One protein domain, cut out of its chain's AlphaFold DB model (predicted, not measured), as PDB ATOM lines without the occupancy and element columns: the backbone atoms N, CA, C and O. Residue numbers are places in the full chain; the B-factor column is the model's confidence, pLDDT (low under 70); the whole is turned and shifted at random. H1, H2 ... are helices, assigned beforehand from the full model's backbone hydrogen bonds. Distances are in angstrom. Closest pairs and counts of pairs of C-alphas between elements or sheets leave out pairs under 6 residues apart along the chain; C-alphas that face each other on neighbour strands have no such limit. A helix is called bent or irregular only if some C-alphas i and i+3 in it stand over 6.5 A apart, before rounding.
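What this domain is: This is residues 203 to 334 of the 335 residues of the protein "Exocyst subunit Exo70 family protein" of Punica granatum (UniProt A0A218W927). The model is a long rod, a loose up-and-down bundle in which four helices or arms, H1a, H2, H4 and H5, run nearly side by side, each against the one before it in the chain. H1 is bent but runs nearly straight into H1b, which pairs with H2 toward one end of the rod, while H4 and H5 fold back on each other as a second hairpin and the short H3 packs on H1a and H5. The printed part has 132 residues with five named helices, H1 to H5 in chain order, and no named strand, and its class is all helix. It is loose, with a radius of gyration of the C-alphas of 17.5 A, and spans 68 by 25 by 22 A.

How they stand to each other: H5, residues 300 to 332, touches H4, residues 274 to 297, with the closest C-alphas, those of Met 324 and Pro 274, 4.6 A apart. This helical hairpin runs opposite ways at a shallow tilt of 11 degrees. H5 has a kink of 43 degrees near residue 307, and with residues 302 to 313 alone it touches H2, residues 240 to 259; the closest C-alphas, those of His 309 and Phe 259, are 5.4 A apart. With residues 316 to 320 alone H5 touches H3, residues 265 to 269, closest at the C-alphas of Ala 320 and Leu 269, 5.5 A. By its hydrogen bonds H1, residues 203 to 235, was assigned as one helix, but it is bent, with C-alphas 222 and 225 6.7 A apart, into H1a, residues 203 to 222, and H1b, residues 225 to 235, at 19 degrees. H1a touches H4 the same way at a shallow tilt of 15 degrees, closest at the C-alphas of Val 221 and Leu 294, 6.4 A. H1b and H2 form a helical hairpin at a shallow tilt of 19 degrees, closest at the C-alphas of Ser 232 and Gly 243, 4.8 A. H1a and H5 are apart, and H2 and H4 are near each other. Each O i to N i+4 pair is within hydrogen-bond range in H1b and H3, against 15 of 16 in H1a, 14 of 16 in H2, 18 of 20 in H4 and 25 of 29 in H5.

Where its parts are: H5 is 46.8 A long and ends at C-alpha 332, (16.205, -37.145, 23.903). H4 measures 35.9 A, H1a 29.1 A, H2 26.8 A, H1b 15.2 A and H3 6.0 A. H1a begins at C-alpha 203, (8.526, -30.187, 4.988). H2, H4 and H5 are irregular: C-alphas 250 and 253 are 7.2 A apart, 275 and 278 7.4 A, and, only just, 305 and 308 6.8 A.

The domain as a whole: The two C-alphas farthest apart, those of Cys 238 and Lys 334, are 68.3 A from each other. The printed part has no cut, and the four links between helices are tight. The mean pLDDT of the printed part is 85.1, with residues 203 to 204, 206 to 207 and 261 to 271 under 70.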
ATOM      1  N   ARG A 203       7.192 -30.367   4.379       61.56
ATOM      2  CA  ARG A 203       8.526 -30.187   4.988       61.56
ATOM      3  C   ARG A 203       9.551 -29.718   3.954       61.56
ATOM      4  O   ARG A 203      10.320 -28.796   4.211       61.56
ATOM      5  N   GLU A 204       9.516 -30.332   2.778       67.19
ATOM      6  CA  GLU A 204      10.431 -30.075   1.662       67.19
ATOM      7  C   GLU A 204      10.227 -28.679   1.052       67.19
ATOM      8  O   GLU A 204      11.178 -28.023   0.625       67.19
ATOM      9  N   VAL A 205       8.994 -28.169   1.091       70.69
ATOM     10  CA  VAL A 205       8.649 -26.836   0.577       70.69
ATOM     11  C   VAL A 205       9.225 -25.736   1.473       70.69
ATOM     12  O   VAL A 205       9.654 -24.702   0.970       70.69
ATOM     13  N   LEU A 206       9.288 -25.948   2.792       67.94
ATOM     14  CA  LEU A 206       9.875 -24.972   3.714       67.94
ATOM     15  C   LEU A 206      11.381 -24.794   3.491       67.94
ATOM     16  O   LEU A 206      11.864 -23.665   3.440       67.94
ATOM     17  N   GLU A 207      12.113 -25.897   3.353       69.75
ATOM     18  CA  GLU A 207      13.557 -25.860   3.113       69.75
ATOM     19  C   GLU A 207      13.884 -25.235   1.755       69.75
ATOM     20  O   GLU A 207      14.782 -24.397   1.658       69.75
ATOM     21  N   LYS A 208      13.104 -25.573   0.720       77.00
ATOM     22  CA  LYS A 208      13.215 -24.936  -0.594       77.00
ATOM     23  C   LYS A 208      12.983 -23.424  -0.508       77.00
ATOM     24  O   LYS A 208      13.740 -22.668  -1.109       77.00
ATOM     25  N   ASN A 209      11.998 -22.981   0.272       76.31
ATOM     26  CA  ASN A 209      11.709 -21.558   0.458       76.31
ATOM     27  C   ASN A 209      12.818 -20.824   1.222       76.31
ATOM     28  O   ASN A 209      13.129 -19.692   0.868       76.31
ATOM     29  N   LEU A 210      13.429 -21.446   2.240       78.94
ATOM     30  CA  LEU A 210      14.551 -20.845   2.972       78.94
ATOM     31  C   LEU A 210      15.769 -20.655   2.061       78.94
ATOM     32  O   LEU A 210      16.331 -19.566   2.018       78.94
ATOM     33  N   LYS A 211      16.132 -21.696   1.298       82.88
ATOM     34  CA  LYS A 211      17.238 -21.634   0.332       82.88
ATOM     35  C   LYS A 211      16.965 -20.611  -0.766       82.88
ATOM     36  O   LYS A 211      17.815 -19.778  -1.039       82.88
ATOM     37  N   SER A 212      15.760 -20.628  -1.337       84.19
ATOM     38  CA  SER A 212      15.335 -19.652  -2.345       84.19
ATOM     39  C   SER A 212      15.389 -18.221  -1.808       84.19
ATOM     40  O   SER A 212      15.867 -17.329  -2.502       84.19
ATOM     41  N   TRP A 213      14.960 -17.995  -0.563       86.56
ATOM     42  CA  TRP A 213      15.062 -16.682   0.068       86.56
ATOM     43  C   TRP A 213      16.509 -16.248   0.253       86.56
ATOM     44  O   TRP A 213      16.843 -15.132  -0.131       86.56
ATOM     45  N   LEU A 214      17.379 -17.128   0.752       86.88
ATOM     46  CA  LEU A 214      18.801 -16.822   0.860       86.88
ATOM     47  C   LEU A 214      19.402 -16.452  -0.505       86.88
ATOM     48  O   LEU A 214      20.110 -15.453  -0.597       86.88
ATOM     49  N   THR A 215      19.052 -17.176  -1.574       88.94
ATOM     50  CA  THR A 215      19.458 -16.833  -2.946       88.94
ATOM     51  C   THR A 215      18.964 -15.444  -3.357       88.94
ATOM     52  O   THR A 215      19.749 -14.652  -3.871       88.94
ATOM     53  N   VAL A 216      17.696 -15.105  -3.092       88.94
ATOM     54  CA  VAL A 216      17.152 -13.765  -3.381       88.94
ATOM     55  C   VAL A 216      17.929 -12.683  -2.630       88.94
ATOM     56  O   VAL A 216      18.306 -11.687  -3.240       88.94
ATOM     57  N   VAL A 217      18.200 -12.867  -1.333       89.25
ATOM     58  CA  VAL A 217      18.957 -11.897  -0.522       89.25
ATOM     59  C   VAL A 217      20.381 -11.740  -1.064       89.25
ATOM     60  O   VAL A 217      20.838 -10.615  -1.255       89.25
ATOM     61  N   GLN A 218      21.065 -12.846  -1.368       90.69
ATOM     62  CA  GLN A 218      22.420 -12.832  -1.924       90.69
ATOM     63  C   GLN A 218      22.480 -12.085  -3.258       90.69
ATOM     64  O   GLN A 218      23.285 -11.169  -3.406       90.69
ATOM     65  N   VAL A 219      21.601 -12.423  -4.206       91.00
ATOM     66  CA  VAL A 219      21.549 -11.762  -5.518       91.00
ATOM     67  C   VAL A 219      21.168 -10.287  -5.373       91.00
ATOM     68  O   VAL A 219      21.768  -9.431  -6.022       91.00
ATOM     69  N   ALA A 220      20.223  -9.953  -4.493       91.06
ATOM     70  CA  ALA A 220      19.839  -8.567  -4.248       91.06
ATOM     71  C   ALA A 220      21.030  -7.718  -3.781       91.06
ATOM     72  O   ALA A 220      21.311  -6.681  -4.377       91.06
ATOM     73  N   VAL A 221      21.753  -8.176  -2.756       89.94
ATOM     74  CA  VAL A 221      22.851  -7.419  -2.135       89.94
ATOM     75  C   VAL A 221      24.096  -7.388  -3.022       89.94
ATOM     76  O   VAL A 221      24.586  -6.306  -3.351       89.94
ATOM     77  N   ARG A 222      24.584  -8.556  -3.456       90.00
ATOM     78  CA  ARG A 222      25.861  -8.680  -4.183       90.00
ATOM     79  C   ARG A 222      25.785  -8.220  -5.626       90.00
ATOM     80  O   ARG A 222      26.782  -7.783  -6.190       90.00
ATOM     81  N   SER A 223      24.606  -8.325  -6.229       89.81
ATOM     82  CA  SER A 223      24.429  -8.122  -7.661       89.81
ATOM     83  C   SER A 223      23.596  -6.868  -7.930       89.81
ATOM     84  O   SER A 223      24.144  -5.845  -8.336       89.81
ATOM     85  N   ILE A 224      22.293  -6.894  -7.633       90.88
ATOM     86  CA  ILE A 224      21.344  -5.840  -8.038       90.88
ATOM     87  C   ILE A 224      21.693  -4.487  -7.399       90.88
ATOM     88  O   ILE A 224      21.900  -3.494  -8.099       90.88
ATOM     89  N   PHE A 225      21.824  -4.434  -6.071       92.06
ATOM     90  CA  PHE A 225      22.139  -3.190  -5.366       92.06
ATOM     91  C   PHE A 225      23.571  -2.726  -5.650       92.06
ATOM     92  O   PHE A 225      23.811  -1.529  -5.806       92.06
ATOM     93  N   CYS A 226      24.525  -3.651  -5.787       90.25
ATOM     94  CA  CYS A 226      25.897  -3.295  -6.146       90.25
ATOM     95  C   CYS A 226      25.969  -2.622  -7.527       90.25
ATOM     96  O   CYS A 226      26.614  -1.578  -7.669       90.25
ATOM     97  N   ARG A 227      25.253  -3.154  -8.527       90.44
ATOM     98  CA  ARG A 227      25.150  -2.540  -9.857       90.44
ATOM     99  C   ARG A 227      24.554  -1.144  -9.808       90.44
ATOM    100  O   ARG A 227      25.148  -0.232 -10.375       90.44
ATOM    101  N   GLU A 228      23.436  -0.964  -9.108       93.81
ATOM    102  CA  GLU A 228      22.797   0.351  -8.988       93.81
ATOM    103  C   GLU A 228      23.716   1.365  -8.292       93.81
ATOM    104  O   GLU A 228      23.830   2.518  -8.713       93.81
ATOM    105  N   ARG A 229      24.457   0.940  -7.261       92.44
ATOM    106  CA  ARG A 229      25.463   1.780  -6.594       92.44
ATOM    107  C   ARG A 229      26.557   2.232  -7.563       92.44
ATOM    108  O   ARG A 229      26.954   3.397  -7.552       92.44
ATOM    109  N   ILE A 230      27.057   1.324  -8.400       91.56
ATOM    110  CA  ILE A 230      28.082   1.640  -9.403       91.56
ATOM    111  C   ILE A 230      27.507   2.571 -10.475       91.56
ATOM    112  O   ILE A 230      28.151   3.561 -10.825       91.56
ATOM    113  N   LEU A 231      26.305   2.281 -10.978       94.12
ATOM    114  CA  LEU A 231      25.645   3.064 -12.020       94.12
ATOM    115  C   LEU A 231      25.390   4.499 -11.552       94.12
ATOM    116  O   LEU A 231      25.895   5.439 -12.165       94.12
ATOM    117  N   SER A 232      24.711   4.665 -10.417       94.94
ATOM    118  CA  SER A 232      24.428   5.976  -9.823       94.94
ATOM    119  C   SER A 232      25.707   6.763  -9.516       94.94
ATOM    120  O   SER A 232      25.766   7.966  -9.773       94.94
ATOM    121  N   SER A 233      26.773   6.101  -9.046       94.69
ATOM    122  CA  SER A 233      28.074   6.745  -8.826       94.69
ATOM    123  C   SER A 233      28.737   7.222 -10.120       94.69
ATOM    124  O   SER A 233      29.456   8.223 -10.091       94.69
ATOM    125  N   ARG A 234      28.557   6.512 -11.239       95.50
ATOM    126  CA  ARG A 234      29.139   6.890 -12.537       95.50
ATOM    127  C   ARG A 234      28.345   8.017 -13.191       95.50
ATOM    128  O   ARG A 234      28.941   9.029 -13.566       95.50
ATOM    129  N   VAL A 235      27.021   7.862 -13.264       96.56
ATOM    130  CA  VAL A 235      26.094   8.841 -13.854       96.56
ATOM    131  C   VAL A 235      26.183  10.180 -13.124       96.56
ATOM    132  O   VAL A 235      26.342  11.216 -13.761       96.56
ATOM    133  N   PHE A 236      26.191  10.170 -11.787       96.94
ATOM    134  CA  PHE A 236      26.264  11.384 -10.965       96.94
ATOM    135  C   PHE A 236      27.670  11.657 -10.418       96.94
ATOM    136  O   PHE A 236      27.825  12.203  -9.325       96.94
ATOM    137  N   SER A 237      28.718  11.302 -11.164       95.38
ATOM    138  CA  SER A 237      30.107  11.508 -10.719       95.38
ATOM    139  C   SER A 237      30.467  12.983 -10.470       95.38
ATOM    140  O   SER A 237      31.318  13.264  -9.629       95.38
ATOM    141  N   CYS A 238      29.768  13.929 -11.105       92.88
ATOM    142  CA  CYS A 238      29.884  15.366 -10.831       92.88
ATOM    143  C   CYS A 238      29.332  15.795  -9.458       92.88
ATOM    144  O   CYS A 238      29.657  16.873  -8.964       92.88
ATOM    145  N   SER A 239      28.505  14.959  -8.821       94.12
ATOM    146  CA  SER A 239      27.945  15.194  -7.491       94.12
ATOM    147  C   SER A 239      27.734  13.870  -6.747       94.12
ATOM    148  O   SER A 239      26.630  13.311  -6.740       94.12
ATOM    149  N   PRO A 240      28.763  13.374  -6.030       92.44
ATOM    150  CA  PRO A 240      28.680  12.112  -5.290       92.44
ATOM    151  C   PRO A 240      27.536  12.060  -4.268       92.44
ATOM    152  O   PRO A 240      27.031  10.984  -3.955       92.44
ATOM    153  N   LYS A 241      27.103  13.218  -3.749       92.94
ATOM    154  CA  LYS A 241      25.942  13.322  -2.852       92.94
ATOM    155  C   LYS A 241      24.641  12.929  -3.557       92.94
ATOM    156  O   LYS A 241      23.848  12.198  -2.973       92.94
ATOM    157  N   ILE A 242      24.445  13.380  -4.800       94.75
ATOM    158  CA  ILE A 242      23.271  13.020  -5.608       94.75
ATOM    159  C   ILE A 242      23.297  11.520  -5.897       94.75
ATOM    160  O   ILE A 242      22.306  10.851  -5.628       94.75
ATOM    161  N   GLY A 243      24.441  10.979  -6.333       94.81
ATOM    162  CA  GLY A 243      24.592   9.541  -6.590       94.81
ATOM    163  C   GLY A 243      24.235   8.676  -5.377       94.81
ATOM    164  O   GLY A 243      23.405   7.776  -5.486       94.81
ATOM    165  N   LYS A 244      24.774   9.004  -4.192       92.62
ATOM    166  CA  LYS A 244      24.450   8.301  -2.936       92.62
ATOM    167  C   LYS A 244      22.967   8.408  -2.553       92.62
ATOM    168  O   LYS A 244      22.389   7.417  -2.111       92.62
ATOM    169  N   SER A 245      22.353   9.582  -2.725       93.38
ATOM    170  CA  SER A 245      20.920   9.791  -2.454       93.38
ATOM    171  C   SER A 245      20.047   8.967  -3.398       93.38
ATOM    172  O   SER A 245      19.146   8.275  -2.939       93.38
ATOM    173  N   CYS A 246      20.340   8.996  -4.704       95.25
ATOM    174  CA  CYS A 246      19.633   8.206  -5.710       95.25
ATOM    175  C   CYS A 246      19.709   6.715  -5.388       95.25
ATOM    176  O   CYS A 246      18.662   6.090  -5.253       95.25
ATOM    177  N   PHE A 247      20.917   6.180  -5.174       95.19
ATOM    178  CA  PHE A 247      21.112   4.784  -4.780       95.19
ATOM    179  C   PHE A 247      20.265   4.419  -3.557       95.19
ATOM    180  O   PHE A 247      19.504   3.451  -3.589       95.19
ATOM    181  N   SER A 248      20.378   5.212  -2.488       93.31
ATOM    182  CA  SER A 248      19.669   4.941  -1.241       93.31
ATOM    183  C   SER A 248      18.157   4.956  -1.415       93.31
ATOM    184  O   SER A 248      17.494   4.157  -0.767       93.31
ATOM    185  N   GLU A 249      17.602   5.888  -2.186       93.44
ATOM    186  CA  GLU A 249      16.154   6.007  -2.373       93.44
ATOM    187  C   GLU A 249      15.619   4.874  -3.250       93.44
ATOM    188  O   GLU A 249      14.690   4.186  -2.833       93.44
ATOM    189  N   ILE A 250      16.287   4.602  -4.376       94.75
ATOM    190  CA  ILE A 250      15.912   3.555  -5.336       94.75
ATOM    191  C   ILE A 250      15.886   2.171  -4.678       94.75
ATOM    192  O   ILE A 250      14.981   1.363  -4.890       94.75
ATOM    193  N   THR A 251      16.888   1.877  -3.849       93.62
ATOM    194  CA  THR A 251      17.029   0.554  -3.229       93.62
ATOM    195  C   THR A 251      16.238   0.402  -1.932       93.62
ATOM    196  O   THR A 251      15.956  -0.730  -1.542       93.62
ATOM    197  N   ARG A 252      15.814   1.495  -1.276       90.88
ATOM    198  CA  ARG A 252      15.164   1.483   0.052       90.88
ATOM    199  C   ARG A 252      14.002   0.498   0.136       90.88
ATOM    200  O   ARG A 252      14.011  -0.404   0.972       90.88
ATOM    201  N   SER A 253      13.004   0.665  -0.728       90.00
ATOM    202  CA  SER A 253      11.794  -0.168  -0.736       90.00
ATOM    203  C   SER A 253      12.127  -1.633  -1.017       90.00
ATOM    204  O   SER A 253      11.540  -2.544  -0.438       90.00
ATOM    205  N   SER A 254      13.108  -1.866  -1.881       90.38
ATOM    206  CA  SER A 254      13.555  -3.192  -2.285       90.38
ATOM    207  C   SER A 254      14.330  -3.918  -1.183       90.38
ATOM    208  O   SER A 254      14.015  -5.071  -0.904       90.38
ATOM    209  N   VAL A 255      15.244  -3.243  -0.479       89.69
ATOM    210  CA  VAL A 255      15.931  -3.780   0.710       89.69
ATOM    211  C   VAL A 255      14.911  -4.160   1.778       89.69
ATOM    212  O   VAL A 255      14.915  -5.289   2.265       89.69
ATOM    213  N   ILE A 256      13.984  -3.249   2.089       87.75
ATOM    214  CA  ILE A 256      12.914  -3.508   3.057       87.75
ATOM    215  C   ILE A 256      12.136  -4.769   2.661       87.75
ATOM    216  O   ILE A 256      11.952  -5.645   3.496       87.75
ATOM    217  N   ARG A 257      11.730  -4.915   1.394       87.38
ATOM    218  CA  ARG A 257      10.992  -6.098   0.914       87.38
ATOM    219  C   ARG A 257      11.805  -7.394   0.987       87.38
ATOM    220  O   ARG A 257      11.248  -8.419   1.361       87.38
ATOM    221  N   VAL A 258      13.093  -7.357   0.647       88.06
ATOM    222  CA  VAL A 258      13.990  -8.528   0.682       88.06
ATOM    223  C   VAL A 258      14.198  -9.029   2.118       88.06
ATOM    224  O   VAL A 258      14.180 -10.239   2.358       88.06
ATOM    225  N   PHE A 259      14.327  -8.110   3.083       84.75
ATOM    226  CA  PHE A 259      14.503  -8.431   4.506       84.75
ATOM    227  C   PHE A 259      13.194  -8.523   5.302       84.75
ATOM    228  O   PHE A 259      13.207  -8.995   6.439       84.75
ATOM    229  N   GLN A 260      12.046  -8.144   4.730       78.38
ATOM    230  CA  GLN A 260      10.713  -8.392   5.290       78.38
ATOM    231  C   GLN A 260      10.369  -9.885   5.207       78.38
ATOM    232  O   GLN A 260       9.517 -10.352   4.457       78.38
ATOM    233  N   PHE A 261      11.028 -10.639   6.075       64.19
ATOM    234  CA  PHE A 261      10.928 -12.076   6.287       64.19
ATOM    235  C   PHE A 261       9.544 -12.548   6.792       64.19
ATOM    236  O   PHE A 261       9.280 -13.744   6.957       64.19
ATOM    237  N   GLU A 262       8.656 -11.611   7.132       58.66
ATOM    238  CA  GLU A 262       8.005 -11.675   8.439       58.66
ATOM    239  C   GLU A 262       6.616 -12.311   8.542       58.66
ATOM    240  O   GLU A 262       6.027 -12.247   9.613       58.66
ATOM    241  N   GLU A 263       6.088 -13.038   7.550       54.19
ATOM    242  CA  GLU A 263       4.837 -13.785   7.814       54.19
ATOM    243  C   GLU A 263       4.855 -15.281   7.555       54.19
ATOM    244  O   GLU A 263       4.170 -16.018   8.264       54.19
ATOM    245  N   ASN A 264       5.639 -15.788   6.611       50.59
ATOM    246  CA  ASN A 264       5.525 -17.201   6.254       50.59
ATOM    247  C   ASN A 264       6.746 -17.981   6.745       50.59
ATOM    248  O   ASN A 264       6.598 -18.881   7.571       50.59
ATOM    249  N   VAL A 265       7.962 -17.592   6.361       59.75
ATOM    250  CA  VAL A 265       9.167 -18.385   6.654       59.75
ATOM    251  C   VAL A 265       9.470 -18.440   8.160       59.75
ATOM    252  O   VAL A 265       9.617 -19.533   8.702       59.75
ATOM    253  N   GLY A 266       9.431 -17.310   8.879       62.84
ATOM    254  CA  GLY A 266       9.689 -17.272  10.329       62.84
ATOM    255  C   GLY A 266       8.693 -18.068  11.188       62.84
ATOM    256  O   GLY A 266       9.089 -18.726  12.152       62.84
ATOM    257  N   ARG A 267       7.397 -18.080  10.829       62.25
ATOM    258  CA  ARG A 267       6.390 -18.919  11.515       62.25
ATOM    259  C   ARG A 267       6.631 -20.408  11.268       62.25
ATOM    260  O   ARG A 267       6.415 -21.214  12.171       62.25
ATOM    261  N   HIS A 268       7.054 -20.771  10.060       63.31
ATOM    262  CA  HIS A 268       7.270 -22.163   9.678       63.31
ATOM    263  C   HIS A 268       8.606 -22.718  10.181       63.31
ATOM    264  O   HIS A 268       8.647 -23.872  10.597       63.31
ATOM    265  N   LEU A 269       9.652 -21.896  10.264       67.56
ATOM    266  CA  LEU A 269      10.946 -22.265  10.844       67.56
ATOM    267  C   LEU A 269      10.862 -22.668  12.318       67.56
ATOM    268  O   LEU A 269      11.581 -23.561  12.745       67.56
ATOM    269  N   LYS A 270       9.937 -22.092  13.099       67.25
ATOM    270  CA  LYS A 270       9.681 -22.551  14.480       67.25
ATOM    271  C   LYS A 270       9.216 -24.011  14.561       67.25
ATOM    272  O   LYS A 270       9.296 -24.614  15.622       67.25
ATOM    273  N   ARG A 271       8.683 -24.555  13.464       68.50
ATOM    274  CA  ARG A 271       8.234 -25.950  13.340       68.50
ATOM    275  C   ARG A 271       9.225 -26.815  12.560       68.50
ATOM    276  O   ARG A 271       8.905 -27.968  12.280       68.50
ATOM    277  N   ALA A 272      10.372 -26.263  12.159       72.12
ATOM    278  CA  ALA A 272      11.411 -27.044  11.511       72.12
ATOM    279  C   ALA A 272      11.945 -28.097  12.496       72.12
ATOM    280  O   ALA A 272      11.990 -27.838  13.703       72.12
ATOM    281  N   PRO A 273      12.298 -29.295  12.013       74.00
ATOM    282  CA  PRO A 273      12.789 -30.343  12.884       74.00
ATOM    283  C   PRO A 273      14.230 -30.044  13.331       74.00
ATOM    284  O   PRO A 273      14.951 -29.319  12.632       74.00
ATOM    285  N   PRO A 274      14.673 -30.615  14.462       78.69
ATOM    286  CA  PRO A 274      16.008 -30.390  15.009       78.69
ATOM    287  C   PRO A 274      17.170 -30.596  14.034       78.69
ATOM    288  O   PRO A 274      18.160 -29.873  14.098       78.69
ATOM    289  N   GLU A 275      17.049 -31.518  13.075       81.19
ATOM    290  CA  GLU A 275      18.128 -31.800  12.113       81.19
ATOM    291  C   GLU A 275      18.446 -30.615  11.180       81.19
ATOM    292  O   GLU A 275      19.459 -30.625  10.483       81.19
ATOM    293  N   LYS A 276      17.594 -29.579  11.141       82.62
ATOM    294  CA  LYS A 276      17.769 -28.381  10.301       82.62
ATOM    295  C   LYS A 276      18.457 -27.210  11.009       82.62
ATOM    296  O   LYS A 276      18.560 -26.130  10.421       82.62
ATOM    297  N   ILE A 277      18.962 -27.415  12.230       87.81
ATOM    298  CA  ILE A 277      19.707 -26.394  12.984       87.81
ATOM    299  C   ILE A 277      20.873 -25.841  12.163       87.81
ATOM    300  O   ILE A 277      20.942 -24.626  11.994       87.81
ATOM    301  N   TYR A 278      21.721 -26.709  11.599       86.88
ATOM    302  CA  TYR A 278      22.895 -26.291  10.824       86.88
ATOM    303  C   TYR A 278      22.515 -25.417   9.626       86.88
ATOM    304  O   TYR A 278      22.919 -24.268   9.575       86.88
ATOM    305  N   SER A 279      21.598 -25.866   8.763       85.44
ATOM    306  CA  SER A 279      21.155 -25.065   7.605       85.44
ATOM    307  C   SER A 279      20.565 -23.698   7.989       85.44
ATOM    308  O   SER A 279      20.664 -22.737   7.221       85.44
ATOM    309  N   THR A 280      19.933 -23.590   9.161       86.25
ATOM    310  CA  THR A 280      19.398 -22.311   9.657       86.25
ATOM    311  C   THR A 280      20.509 -21.407  10.188       86.25
ATOM    312  O   THR A 280      20.440 -20.194   9.992       86.25
ATOM    313  N   LEU A 281      21.528 -21.980  10.836       89.56
ATOM    314  CA  LEU A 281      22.739 -21.268  11.245       89.56
ATOM    315  C   LEU A 281      23.544 -20.793  10.031       89.56
ATOM    316  O   LEU A 281      23.891 -19.619   9.997       89.56
ATOM    317  N   ASP A 282      23.716 -21.627   9.004       89.56
ATOM    318  CA  ASP A 282      24.380 -21.248   7.748       89.56
ATOM    319  C   ASP A 282      23.668 -20.052   7.094       89.56
ATOM    320  O   ASP A 282      24.289 -19.117   6.596       89.56
ATOM    321  N   THR A 283      22.330 -20.042   7.141       89.00
ATOM    322  CA  THR A 283      21.530 -18.915   6.639       89.00
ATOM    323  C   THR A 283      21.744 -17.655   7.483       89.00
ATOM    324  O   THR A 283      21.838 -16.558   6.940       89.00
ATOM    325  N   TYR A 284      21.815 -17.795   8.811       90.31
ATOM    326  CA  TYR A 284      22.084 -16.685   9.731       90.31
ATOM    327  C   TYR A 284      23.467 -16.068   9.490       90.31
ATOM    328  O   TYR A 284      23.584 -14.842   9.427       90.31
ATOM    329  N   GLU A 285      24.493 -16.904   9.338       92.31
ATOM    330  CA  GLU A 285      25.862 -16.485   9.031       92.31
ATOM    331  C   GLU A 285      25.908 -15.751   7.689       92.31
ATOM    332  O   GLU A 285      26.276 -14.580   7.649       92.31
ATOM    333  N   ALA A 286      25.369 -16.361   6.629       91.38
ATOM    334  CA  ALA A 286      25.347 -15.754   5.302       91.38
ATOM    335  C   ALA A 286      24.640 -14.387   5.277       91.38
ATOM    336  O   ALA A 286      25.089 -13.466   4.600       91.38
ATOM    337  N   ILE A 287      23.545 -14.215   6.021       89.31
ATOM    338  CA  ILE A 287      22.855 -12.918   6.117       89.31
ATOM    339  C   ILE A 287      23.682 -11.891   6.888       89.31
ATOM    340  O   ILE A 287      23.641 -10.705   6.561       89.31
ATOM    341  N   THR A 288      24.430 -12.328   7.898       91.00
ATOM    342  CA  THR A 288      25.322 -11.455   8.666       91.00
ATOM    343  C   THR A 288      26.462 -10.927   7.792       91.00
ATOM    344  O   THR A 288      26.743  -9.728   7.822       91.00
ATOM    345  N   ASP A 289      27.030 -11.773   6.934       90.00
ATOM    346  CA  ASP A 289      28.061 -11.365   5.975       90.00
ATOM    347  C   ASP A 289      27.516 -10.361   4.950       90.00
ATOM    348  O   ASP A 289      28.104  -9.300   4.726       90.00
ATOM    349  N   LEU A 290      26.336 -10.643   4.384       89.12
ATOM    350  CA  LEU A 290      25.674  -9.760   3.414       89.12
ATOM    351  C   LEU A 290      25.335  -8.390   4.005       89.12
ATOM    352  O   LEU A 290      25.332  -7.390   3.291       89.12
ATOM    353  N   TRP A 291      25.046  -8.320   5.304       87.69
ATOM    354  CA  TRP A 291      24.785  -7.046   5.964       87.69
ATOM    355  C   TRP A 291      26.012  -6.147   6.006       87.69
ATOM    356  O   TRP A 291      25.885  -4.958   5.743       87.69
ATOM    357  N   THR A 292      27.197  -6.709   6.240       87.31
ATOM    358  CA  THR A 292      28.448  -5.937   6.210       87.31
ATOM    359  C   THR A 292      28.672  -5.323   4.824       87.31
ATOM    360  O   THR A 292      29.009  -4.145   4.701       87.31
ATOM    361  N   GLU A 293      28.418  -6.091   3.760       86.81
ATOM    362  CA  GLU A 293      28.482  -5.591   2.379       86.81
ATOM    363  C   GLU A 293      27.447  -4.479   2.123       86.81
ATOM    364  O   GLU A 293      27.745  -3.470   1.476       86.81
ATOM    365  N   LEU A 294      26.235  -4.638   2.662       86.44
ATOM    366  CA  LEU A 294      25.166  -3.652   2.551       86.44
ATOM    367  C   LEU A 294      25.493  -2.361   3.321       86.44
ATOM    368  O   LEU A 294      25.319  -1.273   2.779       86.44
ATOM    369  N   GLU A 295      26.015  -2.442   4.544       85.62
ATOM    370  CA  GLU A 295      26.421  -1.272   5.335       85.62
ATOM    371  C   GLU A 295      27.503  -0.450   4.635       85.62
ATOM    372  O   GLU A 295      27.446   0.778   4.656       85.62
ATOM    373  N   LEU A 296      28.452  -1.106   3.957       84.94
ATOM    374  CA  LEU A 296      29.474  -0.428   3.154       84.94
ATOM    375  C   LEU A 296      28.884   0.293   1.930       84.94
ATOM    376  O   LEU A 296      29.450   1.283   1.456       84.94
ATOM    377  N   ALA A 297      27.769  -0.203   1.393       79.56
ATOM    378  CA  ALA A 297      27.088   0.397   0.252       79.56
ATOM    379  C   ALA A 297      26.230   1.614   0.641       79.56
ATOM    380  O   ALA A 297      26.129   2.564  -0.143       79.56
ATOM    381  N   PHE A 298      25.618   1.601   1.826       81.56
ATOM    382  CA  PHE A 298      24.691   2.635   2.288       81.56
ATOM    383  C   PHE A 298      25.388   3.751   3.084       81.56
ATOM    384  O   PHE A 298      26.460   3.592   3.657       81.56
ATOM    385  N   SER A 299      24.774   4.937   3.103       77.81
ATOM    386  CA  SER A 299      25.184   5.998   4.031       77.81
ATOM    387  C   SER A 299      24.620   5.726   5.427       77.81
ATOM    388  O   SER A 299      23.557   5.119   5.532       77.81
ATOM    389  N   SER A 300      25.271   6.224   6.482       75.19
ATOM    390  CA  SER A 300      24.835   6.013   7.873       75.19
ATOM    391  C   SER A 300      23.360   6.375   8.104       75.19
ATOM    392  O   SER A 300      22.628   5.614   8.735       75.19
ATOM    393  N   ASP A 301      22.895   7.485   7.519       75.38
ATOM    394  CA  ASP A 301      21.500   7.931   7.618       75.38
ATOM    395  C   ASP A 301      20.542   6.939   6.943       75.38
ATOM    396  O   ASP A 301      19.485   6.605   7.482       75.38
ATOM    397  N   SER A 302      20.924   6.420   5.779       77.75
ATOM    398  CA  SER A 302      20.137   5.452   5.016       77.75
ATOM    399  C   SER A 302      20.089   4.071   5.678       77.75
ATOM    400  O   SER A 302      19.041   3.423   5.657       77.75
ATOM    401  N   THR A 303      21.198   3.637   6.288       79.75
ATOM    402  CA  THR A 303      21.313   2.357   7.000       79.75
ATOM    403  C   THR A 303      20.315   2.270   8.154       79.75
ATOM    404  O   THR A 303      19.657   1.245   8.317       79.75
ATOM    405  N   SER A 304      20.107   3.374   8.884       83.44
ATOM    406  CA  SER A 304      19.197   3.430  10.042       83.44
ATOM    407  C   SER A 304      17.751   3.011   9.734       83.44
ATOM    408  O   SER A 304      17.035   2.521  10.605       83.44
ATOM    409  N   VAL A 305      17.314   3.173   8.482       83.75
ATOM    410  CA  VAL A 305      15.960   2.828   8.032       83.75
ATOM    411  C   VAL A 305      15.834   1.342   7.720       83.75
ATOM    412  O   VAL A 305      14.785   0.745   7.957       83.75
ATOM    413  N   VAL A 306      16.872   0.755   7.128       84.38
ATOM    414  CA  VAL A 306      16.845  -0.634   6.653       84.38
ATOM    415  C   VAL A 306      17.251  -1.622   7.747       84.38
ATOM    416  O   VAL A 306      16.768  -2.754   7.756       84.38
ATOM    417  N   GLN A 307      18.053  -1.171   8.715       88.94
ATOM    418  CA  GLN A 307      18.564  -1.966   9.833       88.94
ATOM    419  C   GLN A 307      17.482  -2.705  10.639       88.94
ATOM    420  O   GLN A 307      17.645  -3.906  10.847       88.94
ATOM    421  N   PRO A 308      16.331  -2.102  11.001       89.12
ATOM    422  CA  PRO A 308      15.289  -2.820  11.735       89.12
ATOM    423  C   PRO A 308      14.740  -4.057  11.002       89.12
ATOM    424  O   PRO A 308      14.310  -5.018  11.641       89.12
ATOM    425  N   HIS A 309      14.744  -4.055   9.663       86.19
ATOM    426  CA  HIS A 309      14.261  -5.188   8.867       86.19
ATOM    427  C   HIS A 309      15.273  -6.334   8.837       86.19
ATOM    428  O   HIS A 309      14.887  -7.496   8.975       86.19
ATOM    429  N   TYR A 310      16.559  -6.006   8.730       88.06
ATOM    430  CA  TYR A 310      17.647  -6.965   8.893       88.06
ATOM    431  C   TYR A 310      17.661  -7.574  10.305       88.06
ATOM    432  O   TYR A 310      17.637  -8.800  10.451       88.06
ATOM    433  N   ASP A 311      17.594  -6.733  11.341       88.88
ATOM    434  CA  ASP A 311      17.575  -7.167  12.740       88.88
ATOM    435  C   ASP A 311      16.393  -8.103  13.010       88.88
ATOM    436  O   ASP A 311      16.538  -9.142  13.663       88.88
ATOM    437  N   SER A 312      15.215  -7.775  12.467       87.25
ATOM    438  CA  SER A 312      14.037  -8.636  12.564       87.25
ATOM    439  C   SER A 312      14.286 -10.015  11.940       87.25
ATOM    440  O   SER A 312      14.030 -11.035  12.590       87.25
ATOM    441  N   ALA A 313      14.855 -10.079  10.730       86.25
ATOM    442  CA  ALA A 313      15.177 -11.343  10.068       86.25
ATOM    443  C   ALA A 313      16.125 -12.211  10.920       86.25
ATOM    444  O   ALA A 313      15.835 -13.386  11.176       86.25
ATOM    445  N   LEU A 314      17.201 -11.622  11.454       88.88
ATOM    446  CA  LEU A 314      18.137 -12.317  12.340       88.88
ATOM    447  C   LEU A 314      17.478 -12.797  13.636       88.88
ATOM    448  O   LEU A 314      17.703 -13.930  14.073       88.88
ATOM    449  N   VAL A 315      16.640 -11.967  14.260       88.88
ATOM    450  CA  VAL A 315      15.900 -12.335  15.473       88.88
ATOM    451  C   VAL A 315      14.998 -13.542  15.216       88.88
ATOM    452  O   VAL A 315      14.910 -14.428  16.073       88.88
ATOM    453  N   GLN A 316      14.336 -13.612  14.060       85.50
ATOM    454  CA  GLN A 316      13.469 -14.740  13.719       85.50
ATOM    455  C   GLN A 316      14.269 -16.028  13.475       85.50
ATOM    456  O   GLN A 316      13.884 -17.076  14.000       85.50
ATOM    457  N   LEU A 317      15.408 -15.958  12.777       87.44
ATOM    458  CA  LEU A 317      16.320 -17.099  12.609       87.44
ATOM    459  C   LEU A 317      16.836 -17.605  13.963       87.44
ATOM    460  O   LEU A 317      16.758 -18.796  14.265       87.44
ATOM    461  N   ARG A 318      17.254 -16.696  14.849       89.38
ATOM    462  CA  ARG A 318      17.730 -17.039  16.199       89.38
ATOM    463  C   ARG A 318      16.638 -17.694  17.048       89.38
ATOM    464  O   ARG A 318      16.900 -18.650  17.777       89.38
ATOM    465  N   LYS A 319      15.397 -17.200  16.954       87.69
ATOM    466  CA  LYS A 319      14.225 -17.812  17.606       87.69
ATOM    467  C   LYS A 319      13.946 -19.215  17.062       87.69
ATOM    468  O   LYS A 319      13.611 -20.095  17.851       87.69
ATOM    469  N   ALA A 320      14.095 -19.433  15.757       86.44
ATOM    470  CA  ALA A 320      13.928 -20.750  15.151       86.44
ATOM    471  C   ALA A 320      14.973 -21.752  15.652       86.44
ATOM    472  O   ALA A 320      14.601 -22.836  16.091       86.44
ATOM    473  N   VAL A 321      16.253 -21.363  15.684       89.62
ATOM    474  CA  VAL A 321      17.336 -22.206  16.221       89.62
ATOM    475  C   VAL A 321      17.068 -22.609  17.668       89.62
ATOM    476  O   VAL A 321      17.137 -23.790  17.999       89.62
ATOM    477  N   ARG A 322      16.668 -21.655  18.521       89.88
ATOM    478  CA  ARG A 322      16.291 -21.951  19.915       89.88
ATOM    479  C   ARG A 322      15.135 -22.952  20.004       89.88
ATOM    480  O   ARG A 322      15.207 -23.875  20.802       89.88
ATOM    481  N   SER A 323      14.109 -22.795  19.166       87.94
ATOM    482  CA  SER A 323      12.963 -23.715  19.109       87.94
ATOM    483  C   SER A 323      13.377 -25.132  18.693       87.94
ATOM    484  O   SER A 323      12.919 -26.114  19.277       87.94
ATOM    485  N   MET A 324      14.269 -25.251  17.707       88.75
ATOM    486  CA  MET A 324      14.794 -26.541  17.258       88.75
ATOM    487  C   MET A 324      15.628 -27.231  18.343       88.75
ATOM    488  O   MET A 324      15.455 -28.427  18.554       88.75
ATOM    489  N   LEU A 325      16.456 -26.485  19.085       89.75
ATOM    490  CA  LEU A 325      17.221 -27.015  20.221       89.75
ATOM    491  C   LEU A 325      16.309 -27.541  21.335       89.75
ATOM    492  O   LEU A 325      16.503 -28.657  21.806       89.75
ATOM    493  N   THR A 326      15.265 -26.792  21.706       89.19
ATOM    494  CA  THR A 326      14.286 -27.272  22.699       89.19
ATOM    495  C   THR A 326      13.522 -28.508  22.216       89.19
ATOM    496  O   THR A 326      13.199 -29.396  23.004       89.19
ATOM    497  N   GLY A 327      13.249 -28.590  20.908       87.00
ATOM    498  CA  GLY A 327      12.643 -29.769  20.295       87.00
ATOM    499  C   GLY A 327      13.566 -30.985  20.346       87.00
ATOM    500  O   GLY A 327      13.103 -32.078  20.647       87.00
ATOM    501  N   PHE A 328      14.864 -30.782  20.109       87.88
ATOM    502  CA  PHE A 328      15.888 -31.820  20.205       87.88
ATOM    503  C   PHE A 328      15.996 -32.389  21.621       87.88
ATOM    504  O   PHE A 328      15.915 -33.598  21.808       87.88
ATOM    505  N   GLU A 329      16.097 -31.512  22.623       89.62
ATOM    506  CA  GLU A 329      16.148 -31.901  24.035       89.62
ATOM    507  C   GLU A 329      14.921 -32.736  24.431       89.62
ATOM    508  O   GLU A 329      15.046 -33.781  25.065       89.62
ATOM    509  N   SER A 330      13.736 -32.318  23.980       88.69
ATOM    510  CA  SER A 330      12.482 -33.033  24.241       88.69
ATOM    511  C   SER A 330      12.403 -34.410  23.571       88.69
ATOM    512  O   SER A 330      11.628 -35.248  24.029       88.69
ATOM    513  N   LEU A 331      13.120 -34.636  22.462       88.44
ATOM    514  CA  LEU A 331      13.206 -35.952  21.817       88.44
ATOM    515  C   LEU A 331      14.115 -36.884  22.616       88.44
ATOM    516  O   LEU A 331      13.715 -38.009  22.884       88.44
ATOM    517  N   ILE A 332      15.267 -36.381  23.069       89.50
ATOM    518  CA  ILE A 332      16.205 -37.145  23.903       89.50
ATOM    519  C   ILE A 332      15.554 -37.557  25.227       89.50
ATOM    520  O   ILE A 332      15.710 -38.687  25.660       89.50
ATOM    521  N   GLN A 333      14.795 -36.666  25.871       89.06
ATOM    522  CA  GLN A 333      14.132 -36.967  27.150       89.06
ATOM    523  C   GLN A 333      13.018 -38.028  27.054       89.06
ATOM    524  O   GLN A 333      12.495 -38.449  28.085       89.06
ATOM    525  N   LYS A 334      12.591 -38.402  25.841       83.50
ATOM    526  CA  LYS A 334      11.520 -39.382  25.601       83.50
ATOM    527  C   LYS A 334      12.031 -40.768  25.198       83.50
ATOM    528  O   LYS A 334      11.202 -41.674  25.113       83.50
TER     529      LYS A 334